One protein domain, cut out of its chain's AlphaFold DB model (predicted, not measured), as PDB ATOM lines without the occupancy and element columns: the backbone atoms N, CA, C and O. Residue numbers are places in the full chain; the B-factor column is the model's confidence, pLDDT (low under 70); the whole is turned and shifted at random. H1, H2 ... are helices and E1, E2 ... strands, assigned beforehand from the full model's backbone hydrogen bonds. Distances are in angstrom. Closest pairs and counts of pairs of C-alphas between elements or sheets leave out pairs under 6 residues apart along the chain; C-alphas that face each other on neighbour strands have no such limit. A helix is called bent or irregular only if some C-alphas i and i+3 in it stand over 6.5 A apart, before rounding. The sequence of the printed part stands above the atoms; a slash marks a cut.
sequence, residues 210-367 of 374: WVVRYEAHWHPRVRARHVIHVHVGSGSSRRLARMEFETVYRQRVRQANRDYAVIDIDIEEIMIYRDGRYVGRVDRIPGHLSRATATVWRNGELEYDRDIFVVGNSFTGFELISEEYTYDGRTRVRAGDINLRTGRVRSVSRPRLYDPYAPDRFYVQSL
ATOM      1  N   TRP A 210     -29.921 105.105 -96.075       40.16
ATOM      2  CA  TRP A 210     -29.030 106.243 -95.820       40.16
ATOM      3  C   TRP A 210     -29.757 107.593 -95.883       40.16
ATOM      4  O   TRP A 210     -29.649 108.388 -94.956       40.16
ATOM      5  N   VAL A 211     -30.584 107.800 -96.914       39.84
ATOM      6  CA  VAL A 211     -31.320 109.058 -97.167       39.84
ATOM      7  C   VAL A 211     -32.341 109.404 -96.067       39.84
ATOM      8  O   VAL A 211     -32.726 110.559 -95.947       39.84
ATOM      9  N   VAL A 212     -32.776 108.428 -95.260       40.22
ATOM     10  CA  VAL A 212     -33.802 108.604 -94.207       40.22
ATOM     11  C   VAL A 212     -33.210 108.488 -92.794       40.22
ATOM     12  O   VAL A 212     -33.861 108.846 -91.817       40.22
ATOM     13  N   ARG A 213     -31.978 107.980 -92.655       44.16
ATOM     14  CA  ARG A 213     -31.302 107.816 -91.355       44.16
ATOM     15  C   ARG A 213     -30.136 108.779 -91.136       44.16
ATOM     16  O   ARG A 213     -29.896 109.147 -89.997       44.16
ATOM     17  N   TYR A 214     -29.423 109.189 -92.183       45.56
ATOM     18  CA  TYR A 214     -28.138 109.893 -92.079       45.56
ATOM     19  C   TYR A 214     -28.268 111.369 -92.464       45.56
ATOM     20  O   TYR A 214     -27.552 111.873 -93.330       45.56
ATOM     21  N   GLU A 215     -29.190 112.070 -91.806       49.81
ATOM     22  CA  GLU A 215     -29.252 113.529 -91.881       49.81
ATOM     23  C   GLU A 215     -27.964 114.163 -91.327       49.81
ATOM     24  O   GLU A 215     -27.278 113.607 -90.457       49.81
ATOM     25  N   ALA A 216     -27.643 115.374 -91.789       45.69
ATOM     26  CA  ALA A 216     -26.686 116.208 -91.076       45.69
ATOM     27  C   ALA A 216     -27.178 116.389 -89.626       45.69
ATOM     28  O   ALA A 216     -28.362 116.604 -89.397       45.69
ATOM     29  N   HIS A 217     -26.265 116.293 -88.655       49.06
ATOM     30  CA  HIS A 217     -26.562 116.241 -87.212       49.06
ATOM     31  C   HIS A 217     -27.129 114.909 -86.670       49.06
ATOM     32  O   HIS A 217     -27.403 114.829 -85.472       49.06
ATOM     33  N   TRP A 218     -27.212 113.827 -87.461       52.47
ATOM     34  CA  TRP A 218     -27.526 112.502 -86.907       52.47
ATOM     35  C   TRP A 218     -26.395 111.990 -85.998       52.47
ATOM     36  O   TRP A 218     -25.233 111.869 -86.417       52.47
ATOM     37  N   HIS A 219     -26.727 111.746 -84.726       58.81
ATOM     38  CA  HIS A 219     -25.783 111.443 -83.642       58.81
ATOM     39  C   HIS A 219     -26.273 110.265 -82.767       58.81
ATOM     40  O   HIS A 219     -26.615 110.467 -81.597       58.81
ATOM     41  N   PRO A 220     -26.380 109.034 -83.304       71.38
ATOM     42  CA  PRO A 220     -26.932 107.906 -82.565       71.38
ATOM     43  C   PRO A 220     -25.959 107.414 -81.486       71.38
ATOM     44  O   PRO A 220     -24.732 107.478 -81.629       71.38
ATOM     45  N   ARG A 221     -26.529 106.851 -80.417       77.38
ATOM     46  CA  ARG A 221     -25.787 106.153 -79.366       77.38
ATOM     47  C   ARG A 221     -26.029 104.651 -79.491       77.38
ATOM     48  O   ARG A 221     -27.100 104.166 -79.136       77.38
ATOM     49  N   VAL A 222     -25.054 103.932 -80.036       78.00
ATOM     50  CA  VAL A 222     -25.158 102.506 -80.389       78.00
ATOM     51  C   VAL A 222     -24.465 101.654 -79.326       78.00
ATOM     52  O   VAL A 222     -23.493 102.087 -78.710       78.00
ATOM     53  N   ARG A 223     -24.950 100.432 -79.094       78.12
ATOM     54  CA  ARG A 223     -24.370  99.466 -78.151       78.12
ATOM     55  C   ARG A 223     -24.199  98.120 -78.852       78.12
ATOM     56  O   ARG A 223     -25.194  97.526 -79.253       78.12
ATOM     57  N   ALA A 224     -22.964  97.639 -78.973       77.94
ATOM     58  CA  ALA A 224     -22.662  96.305 -79.501       77.94
ATOM     59  C   ALA A 224     -22.066  95.414 -78.405       77.94
ATOM     60  O   ALA A 224     -21.400  95.907 -77.495       77.94
ATOM     61  N   ARG A 225     -22.285  94.099 -78.500       76.19
ATOM     62  CA  ARG A 225     -21.752  93.110 -77.557       76.19
ATOM     63  C   ARG A 225     -21.024  92.006 -78.311       76.19
ATOM     64  O   ARG A 225     -21.644  91.236 -79.037       76.19
ATOM     65  N   HIS A 226     -19.716  91.923 -78.115       72.00
ATOM     66  CA  HIS A 226     -18.852  90.911 -78.712       72.00
ATOM     67  C   HIS A 226     -18.557  89.825 -77.666       72.00
ATOM     68  O   HIS A 226     -18.154  90.130 -76.543       72.00
ATOM     69  N   VAL A 227     -18.782  88.556 -78.014       70.81
ATOM     70  CA  VAL A 227     -18.561  87.394 -77.133       70.81
ATOM     71  C   VAL A 227     -17.410  86.572 -77.693       70.81
ATOM     72  O   VAL A 227     -17.442  86.175 -78.854       70.81
ATOM     73  N   ILE A 228     -16.403  86.306 -76.861       67.81
ATOM     74  CA  ILE A 228     -15.169  85.626 -77.255       67.81
ATOM     75  C   ILE A 228     -14.808  84.509 -76.275       67.81
ATOM     76  O   ILE A 228     -15.221  84.497 -75.113       67.81
ATOM     77  N   HIS A 229     -13.971  83.581 -76.729       66.25
ATOM     78  CA  HIS A 229     -13.433  82.503 -75.906       66.25
ATOM     79  C   HIS A 229     -11.905  82.599 -75.879       66.25
ATOM     80  O   HIS A 229     -11.254  82.521 -76.918       66.25
ATOM     81  N   VAL A 230     -11.335  82.792 -74.687       63.03
ATOM     82  CA  VAL A 230      -9.906  83.085 -74.486       63.03
ATOM     83  C   VAL A 230      -9.281  82.021 -73.590       63.03
ATOM     84  O   VAL A 230      -9.875  81.606 -72.593       63.03
ATOM     85  N   HIS A 231      -8.058  81.593 -73.906       58.47
ATOM     86  CA  HIS A 231      -7.285  80.742 -73.004       58.47
ATOM     87  C   HIS A 231      -6.704  81.564 -71.846       58.47
ATOM     88  O   HIS A 231      -5.904  82.477 -72.032       58.47
ATOM     89  N   VAL A 232      -7.111  81.204 -70.634       59.84
ATOM     90  CA  VAL A 232      -6.838  81.897 -69.377       59.84
ATOM     91  C   VAL A 232      -6.084  80.927 -68.464       59.84
ATOM     92  O   VAL A 232      -6.660  79.993 -67.906       59.84
ATOM     93  N   GLY A 233      -4.765  81.120 -68.347       53.78
ATOM     94  CA  GLY A 233      -3.859  80.334 -67.493       53.78
ATOM     95  C   GLY A 233      -2.470  80.128 -68.112       53.78
ATOM     96  O   GLY A 233      -2.247  80.451 -69.280       53.78
ATOM     97  N   SER A 234      -1.534  79.576 -67.338       52.62
ATOM     98  CA  SER A 234      -0.147  79.313 -67.759       52.62
ATOM     99  C   SER A 234       0.193  77.817 -67.727       52.62
ATOM    100  O   SER A 234      -0.299  77.067 -66.882       52.62
ATOM    101  N   GLY A 235       1.024  77.357 -68.669       63.19
ATOM    102  CA  GLY A 235       1.398  75.942 -68.789       63.19
ATOM    103  C   GLY A 235       0.181  75.008 -68.854       63.19
ATOM    104  O   GLY A 235      -0.782  75.274 -69.576       63.19
ATOM    105  N   SER A 236       0.205  73.942 -68.052       55.34
ATOM    106  CA  SER A 236      -0.883  72.965 -67.901       55.34
ATOM    107  C   SER A 236      -2.146  73.503 -67.208       55.34
ATOM    108  O   SER A 236      -3.165  72.821 -67.202       55.34
ATOM    109  N   SER A 237      -2.123  74.721 -66.647       59.66
ATOM    110  CA  SER A 237      -3.287  75.329 -65.974       59.66
ATOM    111  C   SER A 237      -4.222  76.120 -66.903       59.66
ATOM    112  O   SER A 237      -5.224  76.666 -66.438       59.66
ATOM    113  N   ARG A 238      -3.918  76.193 -68.209       63.94
ATOM    114  CA  ARG A 238      -4.749  76.868 -69.222       63.94
ATOM    115  C   ARG A 238      -6.180  76.321 -69.228       63.94
ATOM    116  O   ARG A 238      -6.407  75.169 -69.584       63.94
ATOM    117  N   ARG A 239      -7.153  77.178 -68.918       68.75
ATOM    118  CA  ARG A 239      -8.591  76.908 -69.089       68.75
ATOM    119  C   ARG A 239      -9.147  77.798 -70.193       68.75
ATOM    120  O   ARG A 239      -8.628  78.888 -70.411       68.75
ATOM    121  N   LEU A 240     -10.186  77.356 -70.892       71.50
ATOM    122  CA  LEU A 240     -10.966  78.258 -71.740       71.50
ATOM    123  C   LEU A 240     -11.913  79.060 -70.836       71.50
ATOM    124  O   LEU A 240     -12.584  78.471 -69.990       71.50
ATOM    125  N   ALA A 241     -11.954  80.379 -70.998       70.06
ATOM    126  CA  ALA A 241     -12.918  81.259 -70.340       70.06
ATOM    127  C   ALA A 241     -13.691  82.046 -71.402       70.06
ATOM    128  O   ALA A 241     -13.123  82.434 -72.427       70.06
ATOM    129  N   ARG A 242     -14.977  82.294 -71.156       79.06
ATOM    130  CA  ARG A 242     -15.789  83.181 -71.993       79.06
ATOM    131  C   ARG A 242     -15.553  84.610 -71.517       79.06
ATOM    132  O   ARG A 242     -15.815  84.919 -70.360       79.06
ATOM    133  N   MET A 243     -15.063  85.478 -72.391       80.81
ATOM    134  CA  MET A 243     -14.962  86.918 -72.135       80.81
ATOM    135  C   MET A 243     -15.965  87.633 -73.039       80.81
ATOM    136  O   MET A 243     -16.222  87.188 -74.155       80.81
ATOM    137  N   GLU A 244     -16.555  88.728 -72.576       84.69
ATOM    138  CA  GLU A 244     -17.524  89.496 -73.364       84.69
ATOM    139  C   GLU A 244     -17.235  90.983 -73.205       84.69
ATOM    140  O   GLU A 244     -16.958  91.451 -72.098       84.69
ATOM    141  N   PHE A 245     -17.305  91.708 -74.313       84.75
ATOM    142  CA  PHE A 245     -17.038  93.135 -74.400       84.75
ATOM    143  C   PHE A 245     -18.299  93.810 -74.918       84.75
ATOM    144  O   PHE A 245     -18.709  93.577 -76.055       84.75
ATOM    145  N   GLU A 246     -18.944  94.601 -74.068       89.06
ATOM    146  CA  GLU A 246     -20.104  95.403 -74.439       89.06
ATOM    147  C   GLU A 246     -19.660  96.860 -74.554       89.06
ATOM    148  O   GLU A 246     -19.253  97.482 -73.571       89.06
ATOM    149  N   THR A 247     -19.683  97.372 -75.779       88.94
ATOM    150  CA  THR A 247     -19.089  98.654 -76.156       88.94
ATOM    151  C   THR A 247     -20.193  99.627 -76.543       88.94
ATOM    152  O   THR A 247     -21.080  99.290 -77.331       88.94
ATOM    153  N   VAL A 248     -20.141 100.835 -75.986       89.56
ATOM    154  CA  VAL A 248     -21.060 101.933 -76.302       89.56
ATOM    155  C   VAL A 248     -20.343 102.947 -77.181       89.56
ATOM    156  O   VAL A 248     -19.284 103.461 -76.817       89.56
ATOM    157  N   TYR A 249     -20.957 103.256 -78.317       87.44
ATOM    158  CA  TYR A 249     -20.495 104.232 -79.294       87.44
ATOM    159  C   TYR A 249     -21.407 105.450 -79.296       87.44
ATOM    160  O   TYR A 249     -22.628 105.313 -79.211       87.44
ATOM    161  N   ARG A 250     -20.828 106.622 -79.533       87.56
ATOM    162  CA  ARG A 250     -21.515 107.736 -80.186       87.56
ATOM    163  C   ARG A 250     -20.965 107.841 -81.602       87.56
ATOM    164  O   ARG A 250     -19.762 108.008 -81.778       87.56
ATOM    165  N   GLN A 251     -21.835 107.762 -82.598       84.00
ATOM    166  CA  GLN A 251     -21.470 108.045 -83.987       84.00
ATOM    167  C   GLN A 251     -21.895 109.474 -84.341       84.00
ATOM    168  O   GLN A 251     -22.804 110.032 -83.724       84.00
ATOM    169  N   ARG A 252     -21.250 110.075 -85.339       83.94
ATOM    170  CA  ARG A 252     -21.598 111.389 -85.882       83.94
ATOM    171  C   ARG A 252     -21.338 111.416 -87.379       83.94
ATOM    172  O   ARG A 252     -20.199 111.266 -87.807       83.94
ATOM    173  N   VAL A 253     -22.367 111.693 -88.175       81.81
ATOM    174  CA  VAL A 253     -22.177 111.971 -89.606       81.81
ATOM    175  C   VAL A 253     -21.382 113.273 -89.750       81.81
ATOM    176  O   VAL A 253     -21.811 114.325 -89.264       81.81
ATOM    177  N   ARG A 254     -20.208 113.198 -90.384       80.88
ATOM    178  CA  ARG A 254     -19.350 114.355 -90.688       80.88
ATOM    179  C   ARG A 254     -19.703 114.959 -92.043       80.88
ATOM    180  O   ARG A 254     -19.767 116.176 -92.169       80.88
ATOM    181  N   GLN A 255     -19.951 114.100 -93.029       82.12
ATOM    182  CA  GLN A 255     -20.479 114.447 -94.350       82.12
ATOM    183  C   GLN A 255     -21.120 113.209 -94.991       82.12
ATOM    184  O   GLN A 255     -20.703 112.087 -94.711       82.12
ATOM    185  N   ALA A 256     -22.090 113.404 -95.880       80.31
ATOM    186  CA  ALA A 256     -22.652 112.346 -96.714       80.31
ATOM    187  C   ALA A 256     -22.953 112.886 -98.115       80.31
ATOM    188  O   ALA A 256     -23.286 114.061 -98.279       80.31
ATOM    189  N   ASN A 257     -22.811 112.037 -99.129       81.81
ATOM    190  CA  ASN A 257     -23.146 112.345-100.515       81.81
ATOM    191  C   ASN A 257     -23.800 111.120-101.184       81.81
ATOM    192  O   ASN A 257     -24.261 110.202-100.509       81.81
ATOM    193  N   ARG A 258     -23.890 111.116-102.520       79.38
ATOM    194  CA  ARG A 258     -24.527 110.033-103.281       79.38
ATOM    195  C   ARG A 258     -23.806 108.688-103.156       79.38
ATOM    196  O   ARG A 258     -24.465 107.658-103.259       79.38
ATOM    197  N   ASP A 259     -22.488 108.703-102.986       80.50
ATOM    198  CA  ASP A 259     -21.609 107.556-103.216       80.50
ATOM    199  C   ASP A 259     -20.886 107.081-101.941       80.50
ATOM    200  O   ASP A 259     -20.521 105.907-101.865       80.50
ATOM    201  N   TYR A 260     -20.747 107.942-100.924       83.50
ATOM    202  CA  TYR A 260     -20.273 107.573 -99.583       83.50
ATOM    203  C   TYR A 260     -20.792 108.497 -98.464       83.50
ATOM    204  O   TYR A 260     -21.188 109.645 -98.696       83.50
ATOM    205  N   ALA A 261     -20.712 108.009 -97.225       83.75
ATOM    206  CA  ALA A 261     -20.831 108.783 -95.991       83.75
ATOM    207  C   ALA A 261     -19.545 108.667 -95.157       83.75
ATOM    208  O   ALA A 261     -18.890 107.627 -95.162       83.75
ATOM    209  N   VAL A 262     -19.181 109.727 -94.433       85.81
ATOM    210  CA  VAL A 262     -18.054 109.737 -93.489       85.81
ATOM    211  C   VAL A 262     -18.582 109.998 -92.088       85.81
ATOM    212  O   VAL A 262     -19.323 110.961 -91.866       85.81
ATOM    213  N   ILE A 263     -18.205 109.135 -91.152       87.50
ATOM    214  CA  ILE A 263     -18.779 109.053 -89.814       87.50
ATOM    215  C   ILE A 263     -17.645 109.067 -88.787       87.50
ATOM    216  O   ILE A 263     -16.797 108.177 -88.773       87.50
ATOM    217  N   ASP A 264     -17.650 110.061 -87.904       91.50
ATOM    218  CA  ASP A 264     -16.791 110.085 -86.721       91.50
ATOM    219  C   ASP A 264     -17.391 109.151 -85.654       91.50
ATOM    220  O   ASP A 264     -18.600 109.175 -85.407       91.50
ATOM    221  N   ILE A 265     -16.567 108.331 -85.002       90.88
ATOM    222  CA  ILE A 265     -16.986 107.369 -83.972       90.88
ATOM    223  C   ILE A 265     -16.219 107.670 -82.685       90.88
ATOM    224  O   ILE A 265     -15.000 107.558 -82.670       90.88
ATOM    225  N   ASP A 266     -16.916 108.003 -81.597       94.31
ATOM    226  CA  ASP A 266     -16.373 107.997 -80.234       94.31
ATOM    227  C   ASP A 266     -16.802 106.698 -79.521       94.31
ATOM    228  O   ASP A 266     -17.995 106.471 -79.314       94.31
ATOM    229  N   ILE A 267     -15.854 105.878 -79.061       94.50
ATOM    230  CA  ILE A 267     -16.121 104.863 -78.028       94.50
ATOM    231  C   ILE A 267     -16.255 105.579 -76.676       94.50
ATOM    232  O   ILE A 267     -15.313 106.221 -76.207       94.50
ATOM    233  N   GLU A 268     -17.420 105.468 -76.042       95.25
ATOM    234  CA  GLU A 268     -17.729 106.138 -74.773       95.25
ATOM    235  C   GLU A 268     -17.560 105.233 -73.550       95.25
ATOM    236  O   GLU A 268     -17.129 105.695 -72.497       95.25
ATOM    237  N   GLU A 269     -17.917 103.952 -73.662       95.69
ATOM    238  CA  GLU A 269     -17.899 103.008 -72.540       95.69
ATOM    239  C   GLU A 269     -17.541 101.603 -73.042       95.69
ATOM    240  O   GLU A 269     -18.077 101.145 -74.050       95.69
ATOM    241  N   ILE A 270     -16.652 100.912 -72.326       94.94
ATOM    242  CA  ILE A 270     -16.328  99.495 -72.544       94.94
ATOM    243  C   ILE A 270     -16.639  98.748 -71.248       94.94
ATOM    244  O   ILE A 270     -15.972  98.963 -70.234       94.94
ATOM    245  N   MET A 271     -17.631  97.862 -71.270       94.75
ATOM    246  CA  MET A 271     -17.972  96.960 -70.168       94.75
ATOM    247  C   MET A 271     -17.398  95.571 -70.452       94.75
ATOM    248  O   MET A 271     -17.572  95.033 -71.544       94.75
ATOM    249  N   ILE A 272     -16.720  94.982 -69.466       91.00
ATOM    250  CA  ILE A 272     -16.106  93.655 -69.574       91.00
ATOM    251  C   ILE A 272     -16.867  92.671 -68.687       91.00
ATOM    252  O   ILE A 272     -17.033  92.892 -67.484       91.00
ATOM    253  N   TYR A 273     -17.266  91.546 -69.274       90.12
ATOM    254  CA  TYR A 273     -17.847  90.399 -68.585       90.12
ATOM    255  C   TYR A 273     -16.939  89.182 -68.739       90.12
ATOM    256  O   TYR A 273     -16.227  89.031 -69.731       90.12
ATOM    257  N   ARG A 274     -16.997  88.283 -67.762       86.38
ATOM    258  CA  ARG A 274     -16.335  86.986 -67.769       86.38
ATOM    259  C   ARG A 274     -17.325  85.923 -67.326       86.38
ATOM    260  O   ARG A 274     -17.910  86.037 -66.252       86.38
ATOM    261  N   ASP A 275     -17.474  84.878 -68.132       84.75
ATOM    262  CA  ASP A 275     -18.334  83.729 -67.859       84.75
ATOM    263  C   ASP A 275     -19.771  84.192 -67.483       84.75
ATOM    264  O   ASP A 275     -20.367  83.742 -66.505       84.75
ATOM    265  N   GLY A 276     -20.289  85.187 -68.227       85.88
ATOM    266  CA  GLY A 276     -21.572  85.872 -68.003       85.88
ATOM    267  C   GLY A 276     -21.595  86.935 -66.890       85.88
ATOM    268  O   GLY A 276     -22.526  87.736 -66.827       85.88
ATOM    269  N   ARG A 277     -20.585  86.988 -66.013       89.62
ATOM    270  CA  ARG A 277     -20.530  87.896 -64.852       89.62
ATOM    271  C   ARG A 277     -19.811  89.197 -65.189       89.62
ATOM    272  O   ARG A 277     -18.738  89.176 -65.779       89.62
ATOM    273  N   TYR A 278     -20.362  90.331 -64.768       90.94
ATOM    274  CA  TYR A 278     -19.717  91.638 -64.917       90.94
ATOM    275  C   TYR A 278     -18.403  91.710 -64.116       90.94
ATOM    276  O   TYR A 278     -18.375  91.362 -62.936       90.94
ATOM    277  N   VAL A 279     -17.322  92.154 -64.764       90.94
ATOM    278  CA  VAL A 279     -15.974  92.301 -64.176       90.94
ATOM    279  C   VAL A 279     -15.665  93.768 -63.876       90.94
ATOM    280  O   VAL A 279     -15.000  94.075 -62.889       90.94
ATOM    281  N   GLY A 280     -16.139  94.678 -64.725       92.25
ATOM    282  CA  GLY A 280     -15.931  96.114 -64.586       92.25
ATOM    283  C   GLY A 280     -16.219  96.856 -65.886       92.25
ATOM    284  O   GLY A 280     -16.551  96.249 -66.905       92.25
ATOM    285  N   ARG A 281     -16.044  98.176 -65.854       95.75
ATOM    286  CA  ARG A 281     -16.160  99.046 -67.026       95.75
ATOM    287  C   ARG A 281     -15.019 100.043 -67.102       95.75
ATOM    288  O   ARG A 281     -14.343 100.283 -66.102       95.75
ATOM    289  N   VAL A 282     -14.882 100.689 -68.251       97.25
ATOM    290  CA  VAL A 282     -14.125 101.929 -68.412       97.25
ATOM    291  C   VAL A 282     -14.940 102.931 -69.222       97.25
ATOM    292  O   VAL A 282     -15.362 102.624 -70.331       97.25
ATOM    293  N   ASP A 283     -15.124 104.122 -68.649       96.81
ATOM    294  CA  ASP A 283     -15.827 105.276 -69.234       96.81
ATOM    295  C   ASP A 283     -14.866 106.438 -69.568       96.81
ATOM    296  O   ASP A 283     -15.126 107.268 -70.434       96.81
ATOM    297  N   ARG A 284     -13.696 106.491 -68.919       97.88
ATOM    298  CA  ARG A 284     -12.672 107.519 -69.162       97.88
ATOM    299  C   ARG A 284     -11.588 107.008 -70.102       97.88
ATOM    300  O   ARG A 284     -10.517 106.583 -69.664       97.88
ATOM    301  N   ILE A 285     -11.874 107.067 -71.401       97.69
ATOM    302  CA  ILE A 285     -10.955 106.684 -72.480       97.69
ATOM    303  C   ILE A 285     -10.311 107.949 -73.097       97.69
ATOM    304  O   ILE A 285     -11.024 108.903 -73.406       97.69
ATOM    305  N   PRO A 286      -8.976 108.011 -73.278       97.62
ATOM    306  CA  PRO A 286      -8.324 109.092 -74.016       97.62
ATOM    307  C   PRO A 286      -8.797 109.146 -75.473       97.62
ATOM    308  O   PRO A 286      -8.777 108.129 -76.158       97.62
ATOM    309  N   GLY A 287      -9.128 110.338 -75.982       96.00
ATOM    310  CA  GLY A 287      -9.695 110.510 -77.331       96.00
ATOM    311  C   GLY A 287      -8.861 109.923 -78.481       96.00
ATOM    312  O   GLY A 287      -9.418 109.529 -79.493       96.00
ATOM    313  N   HIS A 288      -7.539 109.800 -78.322       95.00
ATOM    314  CA  HIS A 288      -6.644 109.165 -79.305       95.00
ATOM    315  C   HIS A 288      -6.591 107.623 -79.214       95.00
ATOM    316  O   HIS A 288      -5.738 107.014 -79.855       95.00
ATOM    317  N   LEU A 289      -7.433 107.014 -78.373       96.62
ATOM    318  CA  LEU A 289      -7.662 105.568 -78.258       96.62
ATOM    319  C   LEU A 289      -9.145 105.192 -78.421       96.62
ATOM    320  O   LEU A 289      -9.443 104.013 -78.563       96.62
ATOM    321  N   SER A 290     -10.072 106.158 -78.369       95.25
ATOM    322  CA  SER A 290     -11.514 105.929 -78.547       95.25
ATOM    323  C   SER A 290     -12.089 106.441 -79.866       95.25
ATOM    324  O   SER A 290     -13.238 106.118 -80.155       95.25
ATOM    325  N   ARG A 291     -11.349 107.246 -80.642       95.88
ATOM    326  CA  ARG A 291     -11.862 107.862 -81.874       95.88
ATOM    327  C   ARG A 291     -11.367 107.184 -83.129       95.88
ATOM    328  O   ARG A 291     -10.160 107.144 -83.322       95.88
ATOM    329  N   ALA A 292     -12.291 106.782 -83.993       93.38
ATOM    330  CA  ALA A 292     -12.023 106.380 -85.371       93.38
ATOM    331  C   ALA A 292     -12.912 107.182 -86.336       93.38
ATOM    332  O   ALA A 292     -13.966 107.689 -85.947       93.38
ATOM    333  N   THR A 293     -12.500 107.274 -87.596       92.88
ATOM    334  CA  THR A 293     -13.341 107.710 -88.717       92.88
ATOM    335  C   THR A 293     -13.683 106.487 -89.558       92.88
ATOM    336  O   THR A 293     -12.773 105.773 -89.972       92.88
ATOM    337  N   ALA A 294     -14.963 106.274 -89.855       89.88
ATOM    338  CA  ALA A 294     -15.407 105.335 -90.881       89.88
ATOM    339  C   ALA A 294     -15.793 106.080 -92.165       89.88
ATOM    340  O   ALA A 294     -16.509 107.083 -92.110       89.88
ATOM    341  N   THR A 295     -15.385 105.552 -93.315       89.06
ATOM    342  CA  THR A 295     -15.991 105.840 -94.617       89.06
ATOM    343  C   THR A 295     -16.863 104.647 -94.987       89.06
ATOM    344  O   THR A 295     -16.368 103.525 -95.077       89.06
ATOM    345  N   VAL A 296     -18.159 104.882 -95.189       85.69
ATOM    346  CA  VAL A 296     -19.108 103.861 -95.648       85.69
ATOM    347  C   VAL A 296     -19.503 104.181 -97.079       85.69
ATOM    348  O   VAL A 296     -20.094 105.228 -97.355       85.69
ATOM    349  N   TRP A 297     -19.164 103.289 -97.997       85.50
ATOM    350  CA  TRP A 297     -19.443 103.426 -99.419       85.50
ATOM    351  C   TRP A 297     -20.828 102.870 -99.773       85.50
ATOM    352  O   TRP A 297     -21.366 101.976 -99.120       85.50
ATOM    353  N   ARG A 298     -21.420 103.369-100.863       78.12
ATOM    354  CA  ARG A 298     -22.771 102.993-101.327       78.12
ATOM    355  C   ARG A 298     -22.950 101.496-101.640       78.12
ATOM    356  O   ARG A 298     -24.079 101.009-101.663       78.12
ATOM    357  N   ASN A 299     -21.868 100.771-101.907       80.25
ATOM    358  CA  ASN A 299     -21.855  99.315-102.092       80.25
ATOM    359  C   ASN A 299     -21.904  98.519-100.767       80.25
ATOM    360  O   ASN A 299     -21.990  97.295-100.826       80.25
ATOM    361  N   GLY A 300     -21.858  99.189 -99.610       75.44
ATOM    362  CA  GLY A 300     -21.748  98.574 -98.284       75.44
ATOM    363  C   GLY A 300     -20.307  98.320 -97.826       75.44
ATOM    364  O   GLY A 300     -20.112  97.689 -96.795       75.44
ATOM    365  N   GLU A 301     -19.302  98.781 -98.574       82.31
ATOM    366  CA  GLU A 301     -17.889  98.661 -98.204       82.31
ATOM    367  C   GLU A 301     -17.533  99.678 -97.110       82.31
ATOM    368  O   GLU A 301     -17.907 100.851 -97.185       82.31
ATOM    369  N   LEU A 302     -16.835  99.206 -96.079       82.81
ATOM    370  CA  LEU A 302     -16.553  99.926 -94.840       82.81
ATOM    371  C   LEU A 302     -15.037 100.046 -94.654       82.81
ATOM    372  O   LEU A 302     -14.336  99.040 -94.565       82.81
ATOM    373  N   GLU A 303     -14.536 101.276 -94.592       89.12
ATOM    374  CA  GLU A 303     -13.113 101.586 -94.432       89.12
ATOM    375  C   GLU A 303     -12.901 102.436 -93.173       89.12
ATOM    376  O   GLU A 303     -13.586 103.440 -92.978       89.12
ATOM    377  N   TYR A 304     -11.946 102.053 -92.323       90.44
ATOM    378  CA  TYR A 304     -11.595 102.785 -91.104       90.44
ATOM    379  C   TYR A 304     -10.244 103.493 -91.237       90.44
ATOM    380  O   TYR A 304      -9.291 102.924 -91.763       90.44
ATOM    381  N   ASP A 305     -10.123 104.705 -90.684       92.25
ATOM    382  CA  ASP A 305      -8.831 105.416 -90.602       92.25
ATOM    383  C   ASP A 305      -7.833 104.754 -89.634       92.25
ATOM    384  O   ASP A 305      -6.627 105.020 -89.676       92.25
ATOM    385  N   ARG A 306      -8.348 103.908 -88.738       92.44
ATOM    386  CA  ARG A 306      -7.595 103.120 -87.770       92.44
ATOM    387  C   ARG A 306      -8.428 101.967 -87.238       92.44
ATOM    388  O   ARG A 306      -9.632 102.116 -87.034       92.44
ATOM    389  N   ASP A 307      -7.755 100.895 -86.858       91.62
ATOM    390  CA  ASP A 307      -8.356  99.876 -86.007       91.62
ATOM    391  C   ASP A 307      -8.352 100.328 -84.533       91.62
ATOM    392  O   ASP A 307      -7.470 101.066 -84.079       91.62
ATOM    393  N   ILE A 308      -9.347  99.882 -83.759       93.31
ATOM    394  CA  ILE A 308      -9.368 100.009 -82.294       93.31
ATOM    395  C   ILE A 308      -9.760  98.659 -81.701       93.31
ATOM    396  O   ILE A 308     -10.818  98.120 -82.026       93.31
ATOM    397  N   PHE A 309      -8.925  98.106 -80.821       93.06
ATOM    398  CA  PHE A 309      -9.108  96.758 -80.284       93.06
ATOM    399  C   PHE A 309      -8.576  96.594 -78.861       93.06
ATOM    400  O   PHE A 309      -7.689  97.320 -78.413       93.06
ATOM    401  N   VAL A 310      -9.104  95.604 -78.140       91.38
ATOM    402  CA  VAL A 310      -8.570  95.180 -76.838       91.38
ATOM    403  C   VAL A 310      -7.674  93.965 -77.017       91.38
ATOM    404  O   VAL A 310      -8.053  93.002 -77.686       91.38
ATOM    405  N   VAL A 311      -6.524  93.989 -76.345       89.44
ATOM    406  CA  VAL A 311      -5.646  92.832 -76.153       89.44
ATOM    407  C   VAL A 311      -5.560  92.419 -74.688       89.44
ATOM    408  O   VAL A 311      -5.733  93.238 -73.784       89.44
ATOM    409  N   GLY A 312      -5.237  91.149 -74.440       84.62
ATOM    410  CA  GLY A 312      -4.913  90.631 -73.106       84.62
ATOM    411  C   GLY A 312      -5.961  89.688 -72.514       84.62
ATOM    412  O   GLY A 312      -6.741  89.061 -73.227       84.62
ATOM    413  N   ASN A 313      -5.922  89.511 -71.190       79.88
ATOM    414  CA  ASN A 313      -6.792  88.597 -70.446       79.88
ATOM    415  C   ASN A 313      -6.820  88.935 -68.939       79.88
ATOM    416  O   ASN A 313      -6.057  89.764 -68.444       79.88
ATOM    417  N   SER A 314      -7.661  88.235 -68.170       76.06
ATOM    418  CA  SER A 314      -7.846  88.496 -66.734       76.06
ATOM    419  C   SER A 314      -6.624  88.231 -65.833       76.06
ATOM    420  O   SER A 314      -6.708  88.523 -64.644       76.06
ATOM    421  N   PHE A 315      -5.528  87.652 -66.339       76.06
ATOM    422  CA  PHE A 315      -4.268  87.490 -65.594       76.06
ATOM    423  C   PHE A 315      -3.224  88.555 -65.951       76.06
ATOM    424  O   PHE A 315      -2.526  89.038 -65.065       76.06
ATOM    425  N   THR A 316      -3.107  88.935 -67.227       81.94
ATOM    426  CA  THR A 316      -2.144  89.956 -67.688       81.94
ATOM    427  C   THR A 316      -2.645  91.392 -67.521       81.94
ATOM    428  O   THR A 316      -1.866  92.338 -67.651       81.94
ATOM    429  N   GLY A 317      -3.948  91.554 -67.284       87.94
ATOM    430  CA  GLY A 317      -4.662  92.792 -67.569       87.94
ATOM    431  C   GLY A 317      -4.993  92.911 -69.059       87.94
ATOM    432  O   GLY A 317      -4.679  92.017 -69.857       87.94
ATOM    433  N   PHE A 318      -5.625  94.028 -69.410       91.56
ATOM    434  CA  PHE A 318      -6.026  94.358 -70.773       91.56
ATOM    435  C   PHE A 318      -5.398  95.684 -71.210       91.56
ATOM    436  O   PHE A 318      -5.248  96.600 -70.397       91.56
ATOM    437  N   GLU A 319      -5.072  95.800 -72.494       94.88
ATOM    438  CA  GLU A 319      -4.640  97.055 -73.115       94.88
ATOM    439  C   GLU A 319      -5.580  97.395 -74.274       94.88
ATOM    440  O   GLU A 319      -5.970  96.521 -75.045       94.88
ATOM    441  N   LEU A 320      -5.967  98.667 -74.367       96.38
ATOM    442  CA  LEU A 320      -6.690  99.231 -75.499       96.38
ATOM    443  C   LEU A 320      -5.654  99.729 -76.503       96.38
ATOM    444  O   LEU A 320      -4.836 100.590 -76.168       96.38
ATOM    445  N   ILE A 321      -5.691  99.189 -77.712       95.31
ATOM    446  CA  ILE A 321      -4.826  99.567 -78.823       95.31
ATOM    447  C   ILE A 321      -5.645 100.380 -79.822       95.31
ATOM    448  O   ILE A 321      -6.812 100.080 -80.067       95.31
ATOM    449  N   SER A 322      -5.020 101.401 -80.400       95.56
ATOM    450  CA  SER A 322      -5.509 102.074 -81.597       95.56
ATOM    451  C   SER A 322      -4.394 102.099 -82.634       95.56
ATOM    452  O   SER A 322      -3.273 102.512 -82.330       95.56
ATOM    453  N   GLU A 323      -4.695 101.626 -83.836       92.19
ATOM    454  CA  GLU A 323      -3.726 101.350 -84.889       92.19
ATOM    455  C   GLU A 323      -4.042 102.169 -86.144       92.19
ATOM    456  O   GLU A 323      -4.891 101.802 -86.945       92.19
ATOM    457  N   GLU A 324      -3.378 103.317 -86.277       89.88
ATOM    458  CA  GLU A 324      -3.563 104.266 -87.384       89.88
ATOM    459  C   GLU A 324      -2.689 103.872 -88.585       89.88
ATOM    460  O   GLU A 324      -1.458 103.827 -88.474       89.88
ATOM    461  N   TYR A 325      -3.323 103.600 -89.728       78.56
ATOM    462  CA  TYR A 325      -2.646 103.272 -90.985       78.56
ATOM    463  C   TYR A 325      -2.221 104.558 -91.703       78.56
ATOM    464  O   TYR A 325      -3.053 105.424 -91.971       78.56
ATOM    465  N   THR A 326      -0.933 104.713 -92.031       75.50
ATOM    466  CA  THR A 326      -0.444 105.889 -92.772       75.50
ATOM    467  C   THR A 326      -0.002 105.554 -94.194       75.50
ATOM    468  O   THR A 326       0.527 104.479 -94.469       75.50
ATOM    469  N   TYR A 327      -0.209 106.504 -95.117       70.00
ATOM    470  CA  TYR A 327       0.042 106.349 -96.561       70.00
ATOM    471  C   TYR A 327       1.486 105.962 -96.938       70.00
ATOM    472  O   TYR A 327       1.721 105.506 -98.052       70.00
ATOM    473  N   ASP A 328       2.452 106.117 -96.028       75.56
ATOM    474  CA  ASP A 328       3.834 105.642 -96.178       75.56
ATOM    475  C   ASP A 328       4.005 104.140 -95.861       75.56
ATOM    476  O   ASP A 328       5.130 103.655 -95.748       75.56
ATOM    477  N   GLY A 329       2.901 103.402 -95.697       69.75
ATOM    478  CA  GLY A 329       2.890 101.979 -95.356       69.75
ATOM    479  C   GLY A 329       3.305 101.691 -93.912       69.75
ATOM    480  O   GLY A 329       3.611 100.545 -93.586       69.75
ATOM    481  N   ARG A 330       3.357 102.716 -93.049       73.62
ATOM    482  CA  ARG A 330       3.684 102.558 -91.630       73.62
ATOM    483  C   ARG A 330       2.429 102.439 -90.773       73.62
ATOM    484  O   ARG A 330       1.363 102.965 -91.082       73.62
ATOM    485  N   THR A 331       2.617 101.778 -89.639       82.44
ATOM    486  CA  THR A 331       1.590 101.545 -88.628       82.44
ATOM    487  C   THR A 331       1.874 102.407 -87.404       82.44
ATOM    488  O   THR A 331       2.922 102.273 -86.765       82.44
ATOM    489  N   ARG A 332       0.943 103.290 -87.036       88.50
ATOM    490  CA  ARG A 332       1.040 104.129 -85.834       88.50
ATOM    491  C   ARG A 332       0.224 103.533 -84.693       88.50
ATOM    492  O   ARG A 332      -0.917 103.918 -84.444       88.50
ATOM    493  N   VAL A 333       0.858 102.616 -83.968       91.88
ATOM    494  CA  VAL A 333       0.291 101.995 -82.766       91.88
ATOM    495  C   VAL A 333       0.292 102.983 -81.595       91.88
ATOM    496  O   VAL A 333       1.340 103.470 -81.166       91.88
ATOM    497  N   ARG A 334      -0.888 103.236 -81.026       95.12
ATOM    498  CA  ARG A 334      -1.099 103.887 -79.725       95.12
ATOM    499  C   ARG A 334      -1.687 102.859 -78.761       95.12
ATOM    500  O   ARG A 334      -2.496 102.032 -79.167       95.12
ATOM    501  N   ALA A 335      -1.311 102.915 -77.486       96.25
ATOM    502  CA  ALA A 335      -1.750 101.940 -76.488       96.25
ATOM    503  C   ALA A 335      -2.180 102.603 -75.172       96.25
ATOM    504  O   ALA A 335      -1.695 103.680 -74.809       96.25
ATOM    505  N   GLY A 336      -3.063 101.939 -74.427       97.44
ATOM    506  CA  GLY A 336      -3.482 102.359 -73.096       97.44
ATOM    507  C   GLY A 336      -3.849 101.199 -72.173       97.44
ATOM    508  O   GLY A 336      -4.576 100.287 -72.540       97.44
ATOM    509  N   ASP A 337      -3.365 101.276 -70.940       97.00
ATOM    510  CA  ASP A 337      -3.593 100.343 -69.835       97.00
ATOM    511  C   ASP A 337      -5.039 100.471 -69.308       97.00
ATOM    512  O   ASP A 337      -5.438 101.556 -68.863       97.00
ATOM    513  N   ILE A 338      -5.843  99.400 -69.398       96.19
ATOM    514  CA  ILE A 338      -7.274  99.393 -69.032       96.19
ATOM    515  C   ILE A 338      -7.431  99.106 -67.533       96.19
ATOM    516  O   ILE A 338      -7.436  97.957 -67.086       96.19
ATOM    517  N   ASN A 339      -7.620 100.157 -66.735       95.69
ATOM    518  CA  ASN A 339      -7.776 100.034 -65.290       95.69
ATOM    519  C   ASN A 339      -9.259  99.954 -64.885       95.69
ATOM    520  O   ASN A 339      -9.915 100.964 -64.631       95.69
ATOM    521  N   LEU A 340      -9.769  98.723 -64.770       93.44
ATOM    522  CA  LEU A 340     -11.152  98.435 -64.355       93.44
ATOM    523  C   LEU A 340     -11.474  98.882 -62.916       93.44
ATOM    524  O   LEU A 340     -12.633  99.145 -62.613       93.44
ATOM    525  N   ARG A 341     -10.473  99.009 -62.028       92.94
ATOM    526  CA  ARG A 341     -10.681  99.496 -60.649       92.94
ATOM    527  C   ARG A 341     -10.929 101.005 -60.604       92.94
ATOM    528  O   ARG A 341     -11.640 101.470 -59.718       92.94
ATOM    529  N   THR A 342     -10.337 101.771 -61.520       95.69
ATOM    530  CA  THR A 342     -10.526 103.230 -61.603       95.69
ATOM    531  C   THR A 342     -11.463 103.660 -62.728       95.69
ATOM    532  O   THR A 342     -11.751 104.849 -62.834       95.69
ATOM    533  N   GLY A 343     -11.956 102.732 -63.554       96.38
ATOM    534  CA  GLY A 343     -12.837 103.032 -64.682       96.38
ATOM    535  C   GLY A 343     -12.171 103.896 -65.754       96.38
ATOM    536  O   GLY A 343     -12.824 104.757 -66.338       96.38
ATOM    537  N   ARG A 344     -10.859 103.733 -65.979       97.69
ATOM    538  CA  ARG A 344     -10.066 104.615 -66.850       97.69
ATOM    539  C   ARG A 344      -9.060 103.844 -67.706       97.69
ATOM    540  O   ARG A 344      -8.371 102.963 -67.197       97.69
ATOM    541  N   VAL A 345      -8.898 104.252 -68.967       97.94
ATOM    542  CA  VAL A 345      -7.715 103.901 -69.769       97.94
ATOM    543  C   VAL A 345      -6.625 104.945 -69.526       97.94
ATOM    544  O   VAL A 345      -6.862 106.157 -69.597       97.94
ATOM    545  N   ARG A 346      -5.408 104.487 -69.231       97.56
ATOM    546  CA  ARG A 346      -4.213 105.332 -69.122       97.56
ATOM    547  C   ARG A 346      -3.312 105.068 -70.321       97.56
ATOM    548  O   ARG A 346      -2.763 103.978 -70.419       97.56
ATOM    549  N   SER A 347      -3.126 106.058 -71.194       97.00
ATOM    550  CA  SER A 347      -2.177 105.969 -72.312       97.00
ATOM    551  C   SER A 347      -0.786 105.547 -71.827       97.00
ATOM    552  O   SER A 347      -0.294 106.065 -70.821       97.00
ATOM    553  N   VAL A 348      -0.152 104.625 -72.550       96.12
ATOM    554  CA  VAL A 348       1.216 104.150 -72.304       96.12
ATOM    555  C   VAL A 348       2.076 104.396 -73.542       96.12
ATOM    556  O   VAL A 348       1.579 104.408 -74.665       96.12
ATOM    557  N   SER A 349       3.378 104.617 -73.349       91.19
ATOM    558  CA  SER A 349       4.304 104.951 -74.442       91.19
ATOM    559  C   SER A 349       4.637 103.771 -75.360       91.19
ATOM    560  O   SER A 349       5.093 103.987 -76.480       91.19
ATOM    561  N   ARG A 350       4.433 102.534 -74.889       90.38
ATOM    562  CA  ARG A 350       4.580 101.283 -75.646       90.38
ATOM    563  C   ARG A 350       3.551 100.265 -75.135       90.38
ATOM    564  O   ARG A 350       3.356 100.215 -73.917       90.38
ATOM    565  N   PRO A 351       2.915  99.460 -76.005       90.75
ATOM    566  CA  PRO A 351       2.151  98.296 -75.564       90.75
ATOM    567  C   PRO A 351       3.065  97.262 -74.888       90.75
ATOM    568  O   PRO A 351       4.270  97.210 -75.145       90.75
ATOM    569  N   ARG A 352       2.481  96.422 -74.031       90.38
ATOM    570  CA  ARG A 352       3.118  95.221 -73.454       90.38
ATOM    571  C   ARG A 352       2.448  93.938 -73.945       90.38
ATOM    572  O   ARG A 352       3.080  92.885 -73.955       90.38
ATOM    573  N   LEU A 353       1.165  94.030 -74.296       85.19
ATOM    574  CA  LEU A 353       0.300  92.918 -74.698       85.19
ATOM    575  C   LEU A 353      -0.029  92.944 -76.201       85.19
ATOM    576  O   LEU A 353      -0.903  92.210 -76.654       85.19
ATOM    577  N   TYR A 354       0.660  93.785 -76.973       85.25
ATOM    578  CA  TYR A 354       0.560  93.842 -78.427       85.25
ATOM    579  C   TYR A 354       1.931  94.099 -79.056       85.25
ATOM    580  O   TYR A 354       2.724  94.883 -78.533       85.25
ATOM    581  N   ASP A 355       2.189  93.434 -80.177       82.31
ATOM    582  CA  ASP A 355       3.347  93.622 -81.048       82.31
ATOM    583  C   ASP A 355       2.834  93.479 -82.492       82.31
ATOM    584  O   ASP A 355       2.405  92.377 -82.852       82.31
ATOM    585  N   PRO A 356       2.836  94.544 -83.318       75.56
ATOM    586  CA  PRO A 356       2.307  94.482 -84.682       75.56
ATOM    587  C   PRO A 356       3.111  93.541 -85.593       75.56
ATOM    588  O   PRO A 356       2.613  93.118 -86.633       75.56
ATOM    589  N   TYR A 357       4.330  93.159 -85.197       77.00
ATOM    590  CA  TYR A 357       5.158  92.190 -85.918       77.00
ATOM    591  C   TYR A 357       5.029  90.756 -85.364       77.00
ATOM    592  O   TYR A 357       5.616  89.829 -85.924       77.00
ATOM    593  N   ALA A 358       4.269  90.552 -84.280       72.94
ATOM    594  CA  ALA A 358       4.015  89.245 -83.667       72.94
ATOM    595  C   ALA A 358       2.612  89.152 -83.004       72.94
ATOM    596  O   ALA A 358       2.521  88.852 -81.804       72.94
ATOM    597  N   PRO A 359       1.513  89.379 -83.757       59.75
ATOM    598  CA  PRO A 359       0.159  89.503 -83.204       59.75
ATOM    599  C   PRO A 359      -0.345  88.238 -82.485       59.75
ATOM    600  O   PRO A 359      -1.041  88.350 -81.478       59.75
ATOM    601  N   ASP A 360       0.076  87.044 -82.920       60.50
ATOM    602  CA  ASP A 360      -0.373  85.725 -82.426       60.50
ATOM    603  C   ASP A 360      -0.177  85.474 -80.912       60.50
ATOM    604  O   ASP A 360      -0.623  84.456 -80.374       60.50
ATOM    605  N   ARG A 361       0.535  86.357 -80.200       60.69
ATOM    606  CA  ARG A 361       0.853  86.196 -78.771       60.69
ATOM    607  C   ARG A 361      -0.330  86.443 -77.836       60.69
ATOM    608  O   ARG A 361      -0.328  85.907 -76.725       60.69
ATOM    609  N   PHE A 362      -1.311  87.243 -78.249       64.50
ATOM    610  CA  PHE A 362      -2.440  87.652 -77.410       64.50
ATOM    611  C   PHE A 362      -3.744  87.654 -78.208       64.50
ATOM    612  O   PHE A 362      -3.744  87.828 -79.421       64.50
ATOM    613  N   TYR A 363      -4.877  87.462 -77.525       69.62
ATOM    614  CA  TYR A 363      -6.178  87.602 -78.177       69.62
ATOM    615  C   TYR A 363      -6.419  89.073 -78.529       69.62
ATOM    616  O   TYR A 363      -6.274  89.925 -77.654       69.62
ATOM    617  N   VAL A 364      -6.820  89.343 -79.773       78.06
ATOM    618  CA  VAL A 364      -7.207  90.661 -80.293       78.06
ATOM    619  C   VAL A 364      -8.723  90.678 -80.494       78.06
ATOM    620  O   VAL A 364      -9.238  89.874 -81.267       78.06
ATOM    621  N   GLN A 365      -9.441  91.588 -79.832       82.44
ATOM    622  CA  GLN A 365     -10.864  91.835 -80.098       82.44
ATOM    623  C   GLN A 365     -11.077  93.241 -80.652       82.44
ATOM    624  O   GLN A 365     -10.918  94.212 -79.910       82.44
ATOM    625  N   SER A 366     -11.521  93.352 -81.908       86.62
ATOM    626  CA  SER A 366     -11.969  94.634 -82.462       86.62
ATOM    627  C   SER A 366     -13.127  95.215 -81.643       86.62
ATOM    628  O   SER A 366     -14.079  94.519 -81.269       86.62
ATOM    629  N   LEU A 367     -13.022  96.507 -81.346       86.38
ATOM    630  CA  LEU A 367     -14.071  97.314 -80.740       86.38
ATOM    631  C   LEU A 367     -14.776  98.198 -81.774       86.38
ATOM    632  O   LEU A 367     -15.437  99.145 -81.375       86.38
TER     633      LEU A 367
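Overview. This is residues 210 to 367 of the 374 residues of an uncharacterized protein of Rhodothermales bacterium (UniProt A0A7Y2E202). Two strongly twisted sheets lie partly face to face as a sandwich: one is made of the long, bent strands E1, E2 and E3 with the shorter E4, E5 and E6, the other of E7 to E11. The tips of the E1-E2 and E2-E3 hairpins make the two ends of the longest axis, the short helix H2 sits between E3 and E8, and the long link of residues 349 to 363 leads from E10, at one edge of the second sheet, to E11 at its other edge. The printed part has 158 residues with two named helices and eleven named strands, in the order H1, E1 to E4, H2, E5 to E11, and the class is mostly strand. The first sheet is branched at E3; the second has the order E10, E9, E8, E7, E11, all antiparallel. The whole is compact, with a radius of gyration of the C-alphas of 16.9 A and spans of 56 by 38 by 29 A.

Along the chain. H1, residues 210 to 213, measures 5.3 A and begins with C-alpha 210 at (-29.030, 106.243, -95.820). E1 follows at residues 221 to 232, 32.4 A long, and bends by 56 degrees at residue 229. E2, residues 239 to 256, is the longest strand at 47.1 A, from (-8.591, 76.908, -69.089) to (-22.652, 112.346, -96.714), and bends by 65 degrees at residue 253. E3, residues 260 to 274, is 38.1 A long and bends by 63 degrees at residue 268. E4 is residues 277 to 282, 15.8 A; H2 is residues 287 to 290, 5.1 A; E5 is residues 291 to 297, 19.6 A; and E6 is residues 302 to 304, 6.8 A. E7, residues 306 to 313, measures 22.6 A, E8, residues 317 to 325, 25.7 A, and E9, residues 331 to 339, 25.2 A. E10, residues 344 to 348, is 12.5 A long, and E11, residues 364 to 366, 6.6 A, ends with C-alpha 366 at (-11.969, 94.634, -82.462).

Arrangement. E1 to E4 form a meander, each strand the antiparallel neighbour of the one before. In the hairpin E1 and E2, N 226 and O 245 are 2.8 A apart; in the hairpin E2 and E3, N 250 and O 266 are 2.8 A apart. E2 lies on one side of E3, and E4 and E5 on the other side, E4 beside residues 269 to 274 and E5 beside 260 to 266. N 272 and O 280 of E3 and E4 are 2.9 A apart, N 263 and O 294 of E3 and E5 2.8 A. E6 is the antiparallel neighbour of E5, and E6 runs on into E7 at 76 degrees, where the chain changes sheets. E7 to E10 form a second meander; N 321 and O 309 are 2.8 A apart, as are N 334 and O 322. E11 is antiparallel to E7, with N 310 and O 365 2.9 A apart. The sheets' best planes are 27 degrees apart where they face each other, and the closest C-alphas of E4 and E10, those of Val 282 and Arg 344, are 5.1 A apart. H2 only grazes the second sheet, with residues 288 to 290; its closest C-alpha pair with E8, Leu 289 and Ser 322, is 5.3 A apart. H1 and H2 are too short for any O i to N i+4 pair; the one O i to N i+3 pair is within range in H1 but not in H2.

Size, cuts and confidence. The C-alphas farthest apart are those of Ser 236 and Arg 258, at 56.4 A. The printed part has no cut, and the link E10 to E11, 15 residues, is the one long link. The mean pLDDT of the printed part is 81.9; residues 210 to 219, 228 to 239, 329 and 359 to 363 are under 70.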